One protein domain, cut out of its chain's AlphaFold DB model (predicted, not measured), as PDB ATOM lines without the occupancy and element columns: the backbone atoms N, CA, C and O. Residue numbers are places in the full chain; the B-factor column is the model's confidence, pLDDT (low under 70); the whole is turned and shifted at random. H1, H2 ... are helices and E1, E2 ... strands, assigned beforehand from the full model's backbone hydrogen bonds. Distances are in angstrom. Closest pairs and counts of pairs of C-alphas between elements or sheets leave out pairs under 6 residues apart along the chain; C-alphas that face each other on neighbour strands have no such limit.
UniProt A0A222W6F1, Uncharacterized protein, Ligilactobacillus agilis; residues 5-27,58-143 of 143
ATOM      1  N   ARG A   5     102.283  97.020 127.399       85.50
ATOM      2  CA  ARG A   5     101.224  97.672 126.614       85.50
ATOM      3  C   ARG A   5     101.640  99.068 126.170       85.50
ATOM      4  O   ARG A   5     101.578  99.359 124.988       85.50
ATOM      5  N   LYS A   6     102.226  99.860 127.071       83.75
ATOM      6  CA  LYS A   6     102.712 101.212 126.748       83.75
ATOM      7  C   LYS A   6     103.814 101.215 125.687       83.75
ATOM      8  O   LYS A   6     103.880 102.141 124.889       83.75
ATOM      9  N   ILE A   7     104.677 100.195 125.676       86.81
ATOM     10  CA  ILE A   7     105.708 100.045 124.635       86.81
ATOM     11  C   ILE A   7     105.054  99.744 123.281       86.81
ATOM     12  O   ILE A   7     105.425 100.349 122.279       86.81
ATOM     13  N   LEU A   8     104.082  98.829 123.259       87.75
ATOM     14  CA  LEU A   8     103.360  98.470 122.041       87.75
ATOM     15  C   LEU A   8     102.566  99.658 121.485       87.75
ATOM     16  O   LEU A   8     102.663  99.937 120.295       87.75
ATOM     17  N   ASP A   9     101.850 100.389 122.339       86.00
ATOM     18  CA  ASP A   9     101.071 101.565 121.942       86.00
ATOM     19  C   ASP A   9     101.972 102.665 121.374       86.00
ATOM     20  O   ASP A   9     101.668 103.247 120.335       86.00
ATOM     21  N   ALA A  10     103.126 102.912 122.005       85.00
ATOM     22  CA  ALA A  10     104.108 103.864 121.496       85.00
ATOM     23  C   ALA A  10     104.653 103.450 120.120       85.00
ATOM     24  O   ALA A  10     104.816 104.298 119.242       85.00
ATOM     25  N   TRP A  11     104.906 102.154 119.913       89.00
ATOM     26  CA  TRP A  11     105.354 101.641 118.621       89.00
ATOM     27  C   TRP A  11     104.271 101.776 117.542       89.00
ATOM     28  O   TRP A  11     104.556 102.293 116.465       89.00
ATOM     29  N   ILE A  12     103.019 101.419 117.848       87.81
ATOM     30  CA  ILE A  12     101.878 101.608 116.936       87.81
ATOM     31  C   ILE A  12     101.744 103.087 116.553       87.81
ATOM     32  O   ILE A  12     101.620 103.410 115.375       87.81
ATOM     33  N   MET A  13     101.833 104.000 117.521       86.44
ATOM     34  CA  MET A  13     101.760 105.436 117.250       86.44
ATOM     35  C   MET A  13     102.908 105.934 116.364       86.44
ATOM     36  O   MET A  13     102.679 106.777 115.496       86.44
ATOM     37  N   ALA A  14     104.122 105.402 116.532       85.12
ATOM     38  CA  ALA A  14     105.252 105.719 115.660       85.12
ATOM     39  C   ALA A  14     105.003 105.265 114.208       85.12
ATOM     40  O   ALA A  14     105.215 106.049 113.284       85.12
ATOM     41  N   GLU A  15     104.475 104.055 114.000       87.19
ATOM     42  CA  GLU A  15     104.089 103.542 112.671       87.19
ATOM     43  C   GLU A  15     102.992 104.403 112.023       87.19
ATOM     44  O   GLU A  15     103.047 104.780 110.845       87.19
ATOM     45  N   MET A  16     101.996 104.797 112.815       87.94
ATOM     46  CA  MET A  16     100.925 105.671 112.349       87.94
ATOM     47  C   MET A  16     101.441 107.063 111.986       87.94
ATOM     48  O   MET A  16     100.883 107.695 111.089       87.94
ATOM     49  N   LEU A  17     102.483 107.559 112.657       84.00
ATOM     50  CA  LEU A  17     103.134 108.839 112.357       84.00
ATOM     51  C   LEU A  17     104.031 108.797 111.129       84.00
ATOM     52  O   LEU A  17     104.077 109.770 110.371       84.00
ATOM     53  N   ALA A  18     104.700 107.671 110.900       84.50
ATOM     54  CA  ALA A  18     105.438 107.420 109.669       84.50
ATOM     55  C   ALA A  18     104.506 107.377 108.443       84.50
ATOM     56  O   ALA A  18     104.924 107.653 107.327       84.50
ATOM     57  N   SER A  19     103.215 107.108 108.632       86.19
ATOM     58  CA  SER A  19     102.242 107.122 107.539       86.19
ATOM     59  C   SER A  19     101.965 108.534 106.989       86.19
ATOM     60  O   SER A  19     102.220 109.559 107.626       86.19
ATOM     61  N   GLY A  20     101.383 108.592 105.787       88.12
ATOM     62  CA  GLY A  20     100.909 109.840 105.182       88.12
ATOM     63  C   GLY A  20     101.998 110.729 104.575       88.12
ATOM     64  O   GLY A  20     101.709 111.889 104.286       88.12
ATOM     65  N   ASP A  21     103.210 110.214 104.369       90.94
ATOM     66  CA  ASP A  21     104.239 110.911 103.591       90.94
ATOM     67  C   ASP A  21     103.822 111.064 102.129       90.94
ATOM     68  O   ASP A  21     103.329 110.132 101.485       90.94
ATOM     69  N   VAL A  22     104.038 112.258 101.588       90.69
ATOM     70  CA  VAL A  22     103.714 112.596 100.207       90.69
ATOM     71  C   VAL A  22     104.808 113.478  99.615       90.69
ATOM     72  O   VAL A  22     105.511 114.190 100.319       90.69
ATOM     73  N   LYS A  23     104.975 113.421  98.294       89.94
ATOM     74  CA  LYS A  23     105.812 114.367  97.546       89.94
ATOM     75  C   LYS A  23     104.908 115.166  96.628       89.94
ATOM     76  O   LYS A  23     104.500 114.662  95.581       89.94
ATOM     77  N   SER A  24     104.576 116.397  97.007       85.44
ATOM     78  CA  SER A  24     103.673 117.269  96.252       85.44
ATOM     79  C   SER A  24     104.220 117.631  94.874       85.44
ATOM     80  O   SER A  24     103.441 117.953  93.981       85.44
ATOM     81  N   SER A  25     105.536 117.518  94.666       86.19
ATOM     82  CA  SER A  25     106.189 117.652  93.358       86.19
ATOM     83  C   SER A  25     105.729 116.608  92.336       86.19
ATOM     84  O   SER A  25     105.732 116.889  91.141       86.19
ATOM     85  N   ASN A  26     105.289 115.432  92.791       84.31
ATOM     86  CA  ASN A  26     104.764 114.371  91.929       84.31
ATOM     87  C   ASN A  26     103.250 114.490  91.698       84.31
ATOM     88  O   ASN A  26     102.670 113.672  90.983       84.31
ATOM     89  N   LEU A  27     102.591 115.466  92.328       84.69
ATOM     90  CA  LEU A  27     101.144 115.627  92.279       84.69
ATOM     91  C   LEU A  27     100.749 116.774  91.352       84.69
ATOM     92  O   LEU A  27     101.390 117.821  91.297       84.69
ATOM     93  N   ASN A  58      91.098 102.886  86.357       75.75
ATOM     94  CA  ASN A  58      91.965 103.819  87.055       75.75
ATOM     95  C   ASN A  58      91.257 104.389  88.289       75.75
ATOM     96  O   ASN A  58      90.089 104.789  88.250       75.75
ATOM     97  N   LYS A  59      92.001 104.459  89.392       83.62
ATOM     98  CA  LYS A  59      91.575 105.156  90.603       83.62
ATOM     99  C   LYS A  59      92.077 106.596  90.559       83.62
ATOM    100  O   LYS A  59      93.234 106.844  90.230       83.62
ATOM    101  N   VAL A  60      91.219 107.536  90.931       84.25
ATOM    102  CA  VAL A  60      91.613 108.921  91.205       84.25
ATOM    103  C   VAL A  60      91.898 109.023  92.692       84.25
ATOM    104  O   VAL A  60      91.048 108.658  93.504       84.25
ATOM    105  N   VAL A  61      93.073 109.526  93.050       87.50
ATOM    106  CA  VAL A  61      93.456 109.766  94.443       87.50
ATOM    107  C   VAL A  61      93.622 111.265  94.627       87.50
ATOM    108  O   VAL A  61      94.430 111.884  93.937       87.50
ATOM    109  N   ILE A  62      92.845 111.848  95.536       87.06
ATOM    110  CA  ILE A  62      92.913 113.268  95.872       87.06
ATOM    111  C   ILE A  62      93.488 113.394  97.276       87.06
ATOM    112  O   ILE A  62      92.947 112.830  98.228       87.06
ATOM    113  N   TYR A  63      94.587 114.135  97.378       91.00
ATOM    114  CA  TYR A  63      95.283 114.433  98.623       91.00
ATOM    115  C   TYR A  63      94.823 115.801  99.116       91.00
ATOM    116  O   TYR A  63      94.876 116.776  98.367       91.00
ATOM    117  N   PHE A  64      94.382 115.872 100.366       89.62
ATOM    118  CA  PHE A  64      93.928 117.109 100.984       89.62
ATOM    119  C   PHE A  64      94.881 117.540 102.080       89.62
ATOM    120  O   PHE A  64      95.422 116.702 102.801       89.62
ATOM    121  N   ASP A  65      95.020 118.861 102.215       91.94
ATOM    122  CA  ASP A  65      95.793 119.485 103.285       91.94
ATOM    123  C   ASP A  65      97.209 118.900 103.359       91.94
ATOM    124  O   ASP A  65      97.580 118.212 104.305       91.94
ATOM    125  N   ILE A  66      97.976 119.112 102.289       93.12
ATOM    126  CA  ILE A  66      99.395 118.767 102.259       93.12
ATOM    127  C   ILE A  66     100.158 119.849 103.026       93.12
ATOM    128  O   ILE A  66      99.984 121.041 102.760       93.12
ATOM    129  N   PHE A  67     100.994 119.451 103.981       92.00
ATOM    130  CA  PHE A  67     101.751 120.371 104.822       92.00
ATOM    131  C   PHE A  67     103.134 119.831 105.171       92.00
ATOM    132  O   PHE A  67     103.354 118.627 105.204       92.00
ATOM    133  N   ASP A  68     104.053 120.739 105.482       91.50
ATOM    134  CA  ASP A  68     105.377 120.388 105.988       91.50
ATOM    135  C   ASP A  68     105.287 119.778 107.395       91.50
ATOM    136  O   ASP A  68     104.593 120.319 108.267       91.50
ATOM    137  N   PHE A  69     105.977 118.658 107.619       90.00
ATOM    138  CA  PHE A  69     105.969 117.946 108.896       90.00
ATOM    139  C   PHE A  69     106.450 118.808 110.074       90.00
ATOM    140  O   PHE A  69     105.986 118.605 111.199       90.00
ATOM    141  N   SER A  70     107.269 119.836 109.833       87.50
ATOM    142  CA  SER A  70     107.659 120.831 110.844       87.50
ATOM    143  C   SER A  70     106.465 121.432 111.588       87.50
ATOM    144  O   SER A  70     106.544 121.621 112.798       87.50
ATOM    145  N   LYS A  71     105.308 121.619 110.932       89.19
ATOM    146  CA  LYS A  71     104.100 122.157 111.588       89.19
ATOM    147  C   LYS A  71     103.589 121.276 112.728       89.19
ATOM    148  O   LYS A  71     103.011 121.782 113.686       89.19
ATOM    149  N   VAL A  72     103.761 119.961 112.612       89.06
ATOM    150  CA  VAL A  72     103.407 119.006 113.671       89.06
ATOM    151  C   VAL A  72     104.393 119.131 114.826       89.06
ATOM    152  O   VAL A  72     103.986 119.215 115.983       89.06
ATOM    153  N   LEU A  73     105.684 119.185 114.506       86.06
ATOM    154  CA  LEU A  73     106.758 119.266 115.490       86.06
ATOM    155  C   LEU A  73     106.710 120.564 116.287       86.06
ATOM    156  O   LEU A  73     106.870 120.523 117.500       86.06
ATOM    157  N   ASP A  74     106.403 121.687 115.641       85.75
ATOM    158  CA  ASP A  74     106.204 122.972 116.311       85.75
ATOM    159  C   ASP A  74     105.085 122.902 117.356       85.75
ATOM    160  O   ASP A  74     105.203 123.477 118.440       85.75
ATOM    161  N   GLY A  75     103.998 122.186 117.046       84.94
ATOM    162  CA  GLY A  75     102.898 121.940 117.976       84.94
ATOM    163  C   GLY A  75     103.340 121.093 119.167       84.94
ATOM    164  O   GLY A  75     103.181 121.506 120.315       84.94
ATOM    165  N   LEU A  76     103.972 119.949 118.895       85.50
ATOM    166  CA  LEU A  76     104.476 119.049 119.935       85.50
ATOM    167  C   LEU A  76     105.535 119.720 120.816       85.50
ATOM    168  O   LEU A  76     105.536 119.541 122.030       85.50
ATOM    169  N   ARG A  77     106.424 120.524 120.231       84.31
ATOM    170  CA  ARG A  77     107.461 121.250 120.966       84.31
ATOM    171  C   ARG A  77     106.852 122.213 121.973       84.31
ATOM    172  O   ARG A  77     107.318 122.280 123.108       84.31
ATOM    173  N   LYS A  78     105.812 122.951 121.574       84.00
ATOM    174  CA  LYS A  78     105.100 123.874 122.469       84.00
ATOM    175  C   LYS A  78     104.448 123.136 123.637       84.00
ATOM    176  O   LYS A  78     104.536 123.617 124.764       84.00
ATOM    177  N   GLU A  79     103.853 121.977 123.371       86.50
ATOM    178  CA  GLU A  79     103.154 121.179 124.381       86.50
ATOM    179  C   GLU A  79     104.122 120.495 125.362       86.50
ATOM    180  O   GLU A  79     103.980 120.615 126.578       86.50
ATOM    181  N   TYR A  80     105.154 119.823 124.846       86.56
ATOM    182  CA  TYR A  80     106.039 118.956 125.636       86.56
ATOM    183  C   TYR A  80     107.391 119.592 126.005       86.56
ATOM    184  O   TYR A  80     108.172 118.976 126.727       86.56
ATOM    185  N   ARG A  81     107.670 120.823 125.554       86.88
ATOM    186  CA  ARG A  81     108.853 121.635 125.910       86.88
ATOM    187  C   ARG A  81     110.210 120.950 125.667       86.88
ATOM    188  O   ARG A  81     111.105 121.059 126.502       86.88
ATOM    189  N   PHE A  82     110.380 120.266 124.535       82.19
ATOM    190  CA  PHE A  82     111.675 119.686 124.141       82.19
ATOM    191  C   PHE A  82     112.517 120.633 123.258       82.19
ATOM    192  O   PHE A  82     112.009 121.608 122.698       82.19
ATOM    193  N   GLU A  83     113.827 120.373 123.184       79.00
ATOM    194  CA  GLU A  83     114.802 121.161 122.408       79.00
ATOM    195  C   GLU A  83     114.614 121.017 120.887       79.00
ATOM    196  O   GLU A  83     113.878 120.150 120.414       79.00
ATOM    197  N   GLU A  84     115.261 121.882 120.100       70.50
ATOM    198  CA  GLU A  84     115.213 121.783 118.637       70.50
ATOM    199  C   GLU A  84     115.804 120.465 118.151       70.50
ATOM    200  O   GLU A  84     116.955 120.132 118.424       70.50
ATOM    201  N   ILE A  85     114.994 119.720 117.407       68.62
ATOM    202  CA  ILE A  85     115.425 118.500 116.739       68.62
ATOM    203  C   ILE A  85     116.052 118.912 115.399       68.62
ATOM    204  O   ILE A  85     115.553 119.820 114.734       68.62
ATOM    205  N   ASN A  86     117.148 118.256 115.010       65.94
ATOM    206  CA  ASN A  86     117.894 118.567 113.789       65.94
ATOM    207  C   ASN A  86     116.965 118.630 112.544       65.94
ATOM    208  O   ASN A  86     116.384 117.600 112.192       65.94
ATOM    209  N   PRO A  87     116.859 119.785 111.850       59.00
ATOM    210  CA  PRO A  87     115.976 119.983 110.696       59.00
ATOM    211  C   PRO A  87     116.182 118.988 109.548       59.00
ATOM    212  O   PRO A  87     115.222 118.633 108.866       59.00
ATOM    213  N   GLU A  88     117.411 118.502 109.341       57.84
ATOM    214  CA  GLU A  88     117.734 117.569 108.249       57.84
ATOM    215  C   GLU A  88     117.039 116.208 108.409       57.84
ATOM    216  O   GLU A  88     116.721 115.550 107.420       57.84
ATOM    217  N   VAL A  89     116.732 115.811 109.648       58.66
ATOM    218  CA  VAL A  89     116.029 114.555 109.965       58.66
ATOM    219  C   VAL A  89     114.511 114.685 109.753       58.66
ATOM    220  O   VAL A  89     113.800 113.685 109.697       58.66
ATOM    221  N   LEU A  90     113.996 115.911 109.618       61.25
ATOM    222  CA  LEU A  90     112.578 116.243 109.805       61.25
ATOM    223  C   LEU A  90     111.888 116.744 108.532       61.25
ATOM    224  O   LEU A  90     110.741 117.187 108.586       61.25
ATOM    225  N   SER A  91     112.587 116.702 107.397       68.94
ATOM    226  CA  SER A  91     112.079 117.234 106.135       68.94
ATOM    227  C   SER A  91     111.125 116.254 105.442       68.94
ATOM    228  O   SER A  91     111.446 115.087 105.219       68.94
ATOM    229  N   GLY A  92     109.931 116.732 105.094       85.69
ATOM    230  CA  GLY A  92     108.934 115.936 104.383       85.69
ATOM    231  C   GLY A  92     107.553 116.576 104.397       85.69
ATOM    232  O   GLY A  92     107.171 117.254 105.351       85.69
ATOM    233  N   GLU A  93     106.788 116.355 103.332       92.31
ATOM    234  CA  GLU A  93     105.385 116.752 103.291       92.31
ATOM    235  C   GLU A  93     104.511 115.593 103.781       92.31
ATOM    236  O   GLU A  93     104.664 114.444 103.362       92.31
ATOM    237  N   LYS A  94     103.553 115.910 104.646       93.25
ATOM    238  CA  LYS A  94     102.491 115.011 105.091       93.25
ATOM    239  C   LYS A  94     101.178 115.396 104.430       93.25
ATOM    240  O   LYS A  94     100.934 116.565 104.141       93.25
ATOM    241  N   VAL A  95     100.304 114.415 104.230       94.25
ATOM    242  CA  VAL A  95      98.913 114.638 103.818       94.25
ATOM    243  C   VAL A  95      97.982 114.616 105.025       94.25
ATOM    244  O   VAL A  95      98.148 113.801 105.932       94.25
ATOM    245  N   GLY A  96      96.967 115.476 105.022       93.69
ATOM    246  CA  GLY A  96      95.905 115.465 106.012       93.69
ATOM    247  C   GLY A  96      95.014 114.229 105.882       93.69
ATOM    248  O   GLY A  96      94.974 113.363 106.755       93.69
ATOM    249  N   PHE A  97      94.327 114.132 104.746       92.19
ATOM    250  CA  PHE A  97      93.472 112.999 104.406       92.19
ATOM    251  C   PHE A  97      93.438 112.745 102.896       92.19
ATOM    252  O   PHE A  97      93.804 113.601 102.085       92.19
ATOM    253  N   ILE A  98      93.014 111.543 102.511       91.75
ATOM    254  CA  ILE A  98      92.997 111.075 101.124       91.75
ATOM    255  C   ILE A  98      91.606 110.564 100.772       91.75
ATOM    256  O   ILE A  98      91.072 109.686 101.450       91.75
ATOM    257  N   LEU A  99      91.069 111.044  99.650       88.88
ATOM    258  CA  LEU A  99      89.874 110.480  99.028       88.88
ATOM    259  C   LEU A  99      90.246 109.696  97.778       88.88
ATOM    260  O   LEU A  99      91.006 110.167  96.930       88.88
ATOM    261  N   LYS A 100      89.669 108.501  97.650       88.81
ATOM    262  CA  LYS A 100      89.850 107.643  96.484       88.81
ATOM    263  C   LYS A 100      88.530 107.473  95.758       88.81
ATOM    264  O   LYS A 100      87.509 107.142  96.357       88.81
ATOM    265  N   PHE A 101      88.570 107.671  94.452       85.81
ATOM    266  CA  PHE A 101      87.423 107.509  93.580       85.81
ATOM    267  C   PHE A 101      87.729 106.460  92.533       85.81
ATOM    268  O   PHE A 101      88.835 106.399  91.995       85.81
ATOM    269  N   GLN A 102      86.717 105.671  92.210       85.19
ATOM    270  CA  GLN A 102      86.698 104.903  90.983       85.19
ATOM    271  C   GLN A 102      85.866 105.663  89.962       85.19
ATOM    272  O   GLN A 102      84.733 106.061  90.237       85.19
ATOM    273  N   GLU A 103      86.435 105.874  88.789       77.38
ATOM    274  CA  GLU A 103      85.694 106.407  87.658       77.38
ATOM    275  C   GLU A 103      85.008 105.258  86.921       77.38
ATOM    276  O   GLU A 103      85.612 104.216  86.678       77.38
ATOM    277  N   ASN A 104      83.735 105.435  86.590       74.19
ATOM    278  CA  ASN A 104      83.002 104.534  85.719       74.19
ATOM    279  C   ASN A 104      82.060 105.342  84.820       74.19
ATOM    280  O   ASN A 104      81.096 105.936  85.302       74.19
ATOM    281  N   ASN A 105      82.322 105.331  83.511       72.00
ATOM    282  CA  ASN A 105      81.531 106.018  82.485       72.00
ATOM    283  C   ASN A 105      81.260 107.505  82.814       72.00
ATOM    284  O   ASN A 105      80.117 107.958  82.825       72.00
ATOM    285  N   GLN A 106      82.324 108.260  83.080       70.56
ATOM    286  CA  GLN A 106      82.352 109.678  83.455       70.56
ATOM    287  C   GLN A 106      81.659 109.994  84.790       70.56
ATOM    288  O   GLN A 106      81.272 111.139  85.041       70.56
ATOM    289  N   ARG A 107      81.506 108.987  85.659       76.62
ATOM    290  CA  ARG A 107      80.998 109.139  87.027       76.62
ATOM    291  C   ARG A 107      82.029 108.700  88.049       76.62
ATOM    292  O   ARG A 107      82.525 107.581  87.985       76.62
ATOM    293  N   PHE A 108      82.310 109.560  89.024       79.00
ATOM    294  CA  PHE A 108      83.167 109.212  90.154       79.00
ATOM    295  C   PHE A 108      82.341 108.610  91.278       79.00
ATOM    296  O   PHE A 108      81.484 109.270  91.864       79.00
ATOM    297  N   LYS A 109      82.625 107.353  91.604       84.19
ATOM    298  CA  LYS A 109      82.128 106.708  92.810       84.19
ATOM    299  C   LYS A 109      83.198 106.812  93.887       84.19
ATOM    300  O   LYS A 109      84.309 106.311  93.702       84.19
ATOM    301  N   LEU A 110      82.859 107.449  95.005       82.56
ATOM    302  CA  LEU A 110      83.716 107.452  96.185       82.56
ATOM    303  C   LEU A 110      83.891 106.012  96.682       82.56
ATOM    304  O   LEU A 110      82.914 105.285  96.886       82.56
ATOM    305  N   LEU A 111      85.137 105.605  96.890       84.31
ATOM    306  CA  LEU A 111      85.474 104.346  97.539       84.31
ATOM    307  C   LEU A 111      85.478 104.599  99.051       84.31
ATOM    308  O   LEU A 111      86.533 104.773  99.646       84.31
ATOM    309  N   GLY A 112      84.286 104.697  99.653       65.75
ATOM    310  CA  GLY A 112      84.088 105.191 101.029       65.75
ATOM    311  C   GLY A 112      84.903 104.465 102.108       65.75
ATOM    312  O   GLY A 112      85.440 105.106 103.002       65.75
ATOM    313  N   ASN A 113      85.111 103.152 101.968       69.50
ATOM    314  CA  ASN A 113      85.958 102.382 102.892       69.50
ATOM    315  C   ASN A 113      87.461 102.697 102.760       69.50
ATOM    316  O   ASN A 113      88.262 102.200 103.545       69.50
ATOM    317  N   GLU A 114      87.860 103.485 101.760       76.38
ATOM    318  CA  GLU A 114      89.249 103.846 101.481       76.38
ATOM    319  C   GLU A 114      89.588 105.300 101.874       76.38
ATOM    320  O   GLU A 114      90.651 105.785 101.474       76.38
ATOM    321  N   LEU A 115      88.729 105.989 102.651       85.62
ATOM    322  CA  LEU A 115      89.112 107.244 103.312       85.62
ATOM    323  C   LEU A 115      90.281 106.961 104.258       85.62
ATOM    324  O   LEU A 115      90.187 106.122 105.155       85.62
ATOM    325  N   PHE A 116      91.374 107.681 104.049       89.44
ATOM    326  CA  PHE A 116      92.534 107.656 104.927       89.44
ATOM    327  C   PHE A 116      92.695 109.026 105.571       89.44
ATOM    328  O   PHE A 116      92.657 110.035 104.869       89.44
ATOM    329  N   ILE A 117      92.920 109.050 106.879       91.12
ATOM    330  CA  ILE A 117      93.281 110.245 107.639       91.12
ATOM    331  C   ILE A 117      94.606 109.984 108.343       91.12
ATOM    332  O   ILE A 117      94.809 108.915 108.917       91.12
ATOM    333  N   SER A 118      95.533 110.934 108.270       92.81
ATOM    334  CA  SER A 118      96.839 110.753 108.894       92.81
ATOM    335  C   SER A 118      96.805 111.121 110.377       92.81
ATOM    336  O   SER A 118      96.124 112.053 110.810       92.81
ATOM    337  N   SER A 119      97.616 110.428 111.170       91.81
ATOM    338  CA  SER A 119      97.901 110.826 112.553       91.81
ATOM    339  C   SER A 119      98.553 112.210 112.622       91.81
ATOM    340  O   SER A 119      98.227 113.005 113.499       91.81
ATOM    341  N   SER A 120      99.388 112.555 111.636       92.06
ATOM    342  CA  SER A 120      99.996 113.884 111.505       92.06
ATOM    343  C   SER A 120      98.940 114.989 111.395       92.06
ATOM    344  O   SER A 120      99.111 116.057 111.980       92.06
ATOM    345  N   TYR A 121      97.818 114.741 110.709       93.69
ATOM    346  CA  TYR A 121      96.686 115.671 110.671       93.69
ATOM    347  C   TYR A 121      96.077 115.883 112.054       93.69
ATOM    348  O   TYR A 121      95.827 117.022 112.452       93.69
ATOM    349  N   TYR A 122      95.853 114.796 112.796       93.06
ATOM    350  CA  TYR A 122      95.360 114.879 114.166       93.06
ATOM    351  C   TYR A 122      96.317 115.715 115.023       93.06
ATOM    352  O   TYR A 122      95.888 116.693 115.634       93.06
ATOM    353  N   LEU A 123      97.616 115.398 115.006       91.69
ATOM    354  CA  LEU A 123      98.618 116.104 115.806       91.69
ATOM    355  C   LEU A 123      98.686 117.588 115.467       91.69
ATOM    356  O   LEU A 123      98.684 118.419 116.369       91.69
ATOM    357  N   LYS A 124      98.703 117.931 114.177       91.88
ATOM    358  CA  LYS A 124      98.743 119.325 113.729       91.88
ATOM    359  C   LYS A 124      97.566 120.134 114.286       91.88
ATOM    360  O   LYS A 124      97.740 121.289 114.654       91.88
ATOM    361  N   ASN A 125      96.375 119.535 114.340       90.19
ATOM    362  CA  ASN A 125      95.151 120.224 114.755       90.19
ATOM    363  C   ASN A 125      94.884 120.164 116.266       90.19
ATOM    364  O   ASN A 125      94.159 121.010 116.787       90.19
ATOM    365  N   LYS A 126      95.408 119.155 116.970       89.50
ATOM    366  CA  LYS A 126      95.153 118.929 118.404       89.50
ATOM    367  C   LYS A 126      96.344 119.252 119.300       89.50
ATOM    368  O   LYS A 126      96.144 119.435 120.493       89.50
ATOM    369  N   GLY A 127      97.558 119.310 118.754       86.44
ATOM    370  CA  GLY A 127      98.785 119.656 119.478       86.44
ATOM    371  C   GLY A 127      99.307 118.586 120.441       86.44
ATOM    372  O   GLY A 127     100.337 118.802 121.067       86.44
ATOM    373  N   LYS A 128      98.640 117.431 120.552       87.56
ATOM    374  CA  LYS A 128      99.004 116.348 121.477       87.56
ATOM    375  C   LYS A 128      99.074 115.002 120.772       87.56
ATOM    376  O   LYS A 128      98.310 114.768 119.836       87.56
ATOM    377  N   VAL A 129      99.946 114.116 121.253       86.56
ATOM    378  CA  VAL A 129      99.995 112.720 120.796       86.56
ATOM    379  C   VAL A 129      98.784 111.973 121.359       86.56
ATOM    380  O   VAL A 129      98.657 111.916 122.584       86.56
ATOM    381  N   PRO A 130      97.877 111.445 120.513       86.38
ATOM    382  CA  PRO A 130      96.764 110.650 121.003       86.38
ATOM    383  C   PRO A 130      97.272 109.281 121.450       86.38
ATOM    384  O   PRO A 130      98.286 108.786 120.950       86.38
ATOM    385  N   ASP A 131      96.541 108.644 122.357       86.44
ATOM    386  CA  ASP A 131      96.637 107.194 122.470       86.44
ATOM    387  C   ASP A 131      95.962 106.514 121.260       86.44
ATOM    388  O   ASP A 131      95.258 107.140 120.455       86.44
ATOM    389  N   VAL A 132      96.218 105.215 121.100       86.75
ATOM    390  CA  VAL A 132      95.735 104.444 119.947       86.75
ATOM    391  C   VAL A 132      94.202 104.433 119.886       86.75
ATOM    392  O   VAL A 132      93.625 104.554 118.804       86.75
ATOM    393  N   GLU A 133      93.523 104.328 121.031       89.31
ATOM    394  CA  GLU A 133      92.058 104.285 121.094       89.31
ATOM    395  C   GLU A 133      91.433 105.633 120.711       89.31
ATOM    396  O   GLU A 133      90.467 105.676 119.943       89.31
ATOM    397  N   GLU A 134      92.013 106.736 121.189       90.88
ATOM    398  CA  GLU A 134      91.624 108.102 120.860       90.88
ATOM    399  C   GLU A 134      91.736 108.348 119.355       90.88
ATOM    400  O   GLU A 134      90.797 108.870 118.745       90.88
ATOM    401  N   PHE A 135      92.843 107.936 118.733       90.75
ATOM    402  CA  PHE A 135      92.997 108.121 117.295       90.75
ATOM    403  C   PHE A 135      92.035 107.243 116.486       90.75
ATOM    404  O   PHE A 135      91.430 107.730 115.532       90.75
ATOM    405  N   ILE A 136      91.833 105.977 116.869       88.81
ATOM    406  CA  ILE A 136      90.858 105.097 116.201       88.81
ATOM    407  C   ILE A 136      89.446 105.689 116.289       88.81
ATOM    408  O   ILE A 136      88.686 105.634 115.319       88.81
ATOM    409  N   LYS A 137      89.075 106.265 117.437       91.94
ATOM    410  CA  LYS A 137      87.784 106.939 117.601       91.94
ATOM    411  C   LYS A 137      87.673 108.156 116.686       91.94
ATOM    412  O   LYS A 137      86.674 108.286 115.986       91.94
ATOM    413  N   PHE A 138      88.704 108.994 116.647       90.88
ATOM    414  CA  PHE A 138      88.763 110.143 115.748       90.88
ATOM    415  C   PHE A 138      88.625 109.736 114.275       90.88
ATOM    416  O   PHE A 138      87.846 110.336 113.539       90.88
ATOM    417  N   GLU A 139      89.327 108.684 113.847       88.12
ATOM    418  CA  GLU A 139      89.231 108.170 112.480       88.12
ATOM    419  C   GLU A 139      87.809 107.697 112.142       88.12
ATOM    420  O   GLU A 139      87.338 107.921 111.028       88.12
ATOM    421  N   ARG A 140      87.111 107.059 113.090       88.19
ATOM    422  CA  ARG A 140      85.725 106.605 112.900       88.19
ATOM    423  C   ARG A 140      84.724 107.748 112.828       88.19
ATOM    424  O   ARG A 140      83.794 107.650 112.049       88.19
ATOM    425  N   GLU A 141      84.890 108.794 113.631       88.31
ATOM    426  CA  GLU A 141      84.001 109.967 113.609       88.31
ATOM    427  C   GLU A 141      84.168 110.802 112.333       88.31
ATOM    428  O   GLU A 141      83.249 111.511 111.929       88.31
ATOM    429  N   PHE A 142      85.342 110.726 111.703       80.25
ATOM    430  CA  PHE A 142      85.643 111.429 110.459       80.25
ATOM    431  C   PHE A 142      85.165 110.679 109.197       80.25
ATOM    432  O   PHE A 142      85.065 111.293 108.134       80.25
ATOM    433  N   LYS A 143      84.909 109.366 109.294       75.75
ATOM    434  CA  LYS A 143      84.439 108.490 108.201       75.75
ATOM    435  C   LYS A 143      82.917 108.447 108.120       75.75
ATOM    436  O   LYS A 143      82.419 108.453 106.972       75.75
TER     437      LYS A 143
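This is residues 5 to 27 and 58 to 143 of the 143 residues of an uncharacterized protein of Ligilactobacillus agilis (UniProt A0A222W6F1). A long, narrow sheet of three strands, with bends in E1 and E2, runs out from a loose group of four helices, and the hairpin of E2 and E3 makes its far end. The short helix H3 lies in the middle and packs on E2 near that strand's bend, with H1, H2 and H4 round H3 on different sides; residues 81 to 92 loop from H2 back to E2. The printed part has 109 residues, in the order H1 E1 H2 E2 E3 H3 H4; the sheet order is E1 E2 E3, antiparallel, and the class is mixed. It is only just compact, close to loose, with a radius of gyration of the C-alphas of 15.7 A and an elongated outline of 54 by 33 by 21 A.

H1, residues 5 to 18, only just touches H3, residues 119 to 126, through residues 16 to 17 of H1 alone, with 3 pairs of C-alphas within 8 A; the closest C-alphas, of Leu 17 and Ser 119, are 5.6 A apart, and the lines are about perpendicular at 84 degrees. With residues 9 to 13 alone, H1 only just touches H4, residues 132 to 142, again with 3 pairs; the closest C-alphas, of Asp 9 and Val 132, are 6.4 A apart. E1, residues 59 to 68, bends by 59 degrees at residue 65, and E2, residues 93 to 104, by 71 degrees at residue 96. These neighbours are antiparallel at 166 degrees, with N 60 and O 101 within hydrogen-bond range at 2.8 A. E2 and E3, residues 107 to 110, form an antiparallel hairpin at 132 degrees, with N 102 and O 109 at 2.9 A. H2, residues 70 to 80, only grazes the sheet with residues 70 to 72, but touches H3 at a steep tilt of 58 degrees; the C-alphas of Val 72 and Lys 124 are closest, 4.7 A. H3 stands up from the sheet over E2, its height over the sheet 9.4 A. H3 and H4 are close but not clearly touching, with the C-alphas of Ser 119 and Phe 135 closest at 7.3 A. Every O i to N i+4 pair is within range in H1, H3 and H4, and 6 of 7 in H2.

H1 begins at C-alpha 5, (101.224, 97.672, 126.614), and spans 20.0 A. E1 spans 25.7 A, H2 15.0 A and E2 31.0 A, the last ending at C-alpha 104, (83.002, 104.534, 85.719). E3 spans 9.7 A, H3 10.4 A and H4 15.5 A.

The C-alphas farthest apart, of Glu 83 and Asn 105, are 54.1 A apart. Residues 28 to 57 are not printed, and C-alphas 27 and 58 are 15.8 A apart across the cut. The link from H2 to E2 is long. The pLDDT is under 70 at residues 85 to 91 and 112 to 113.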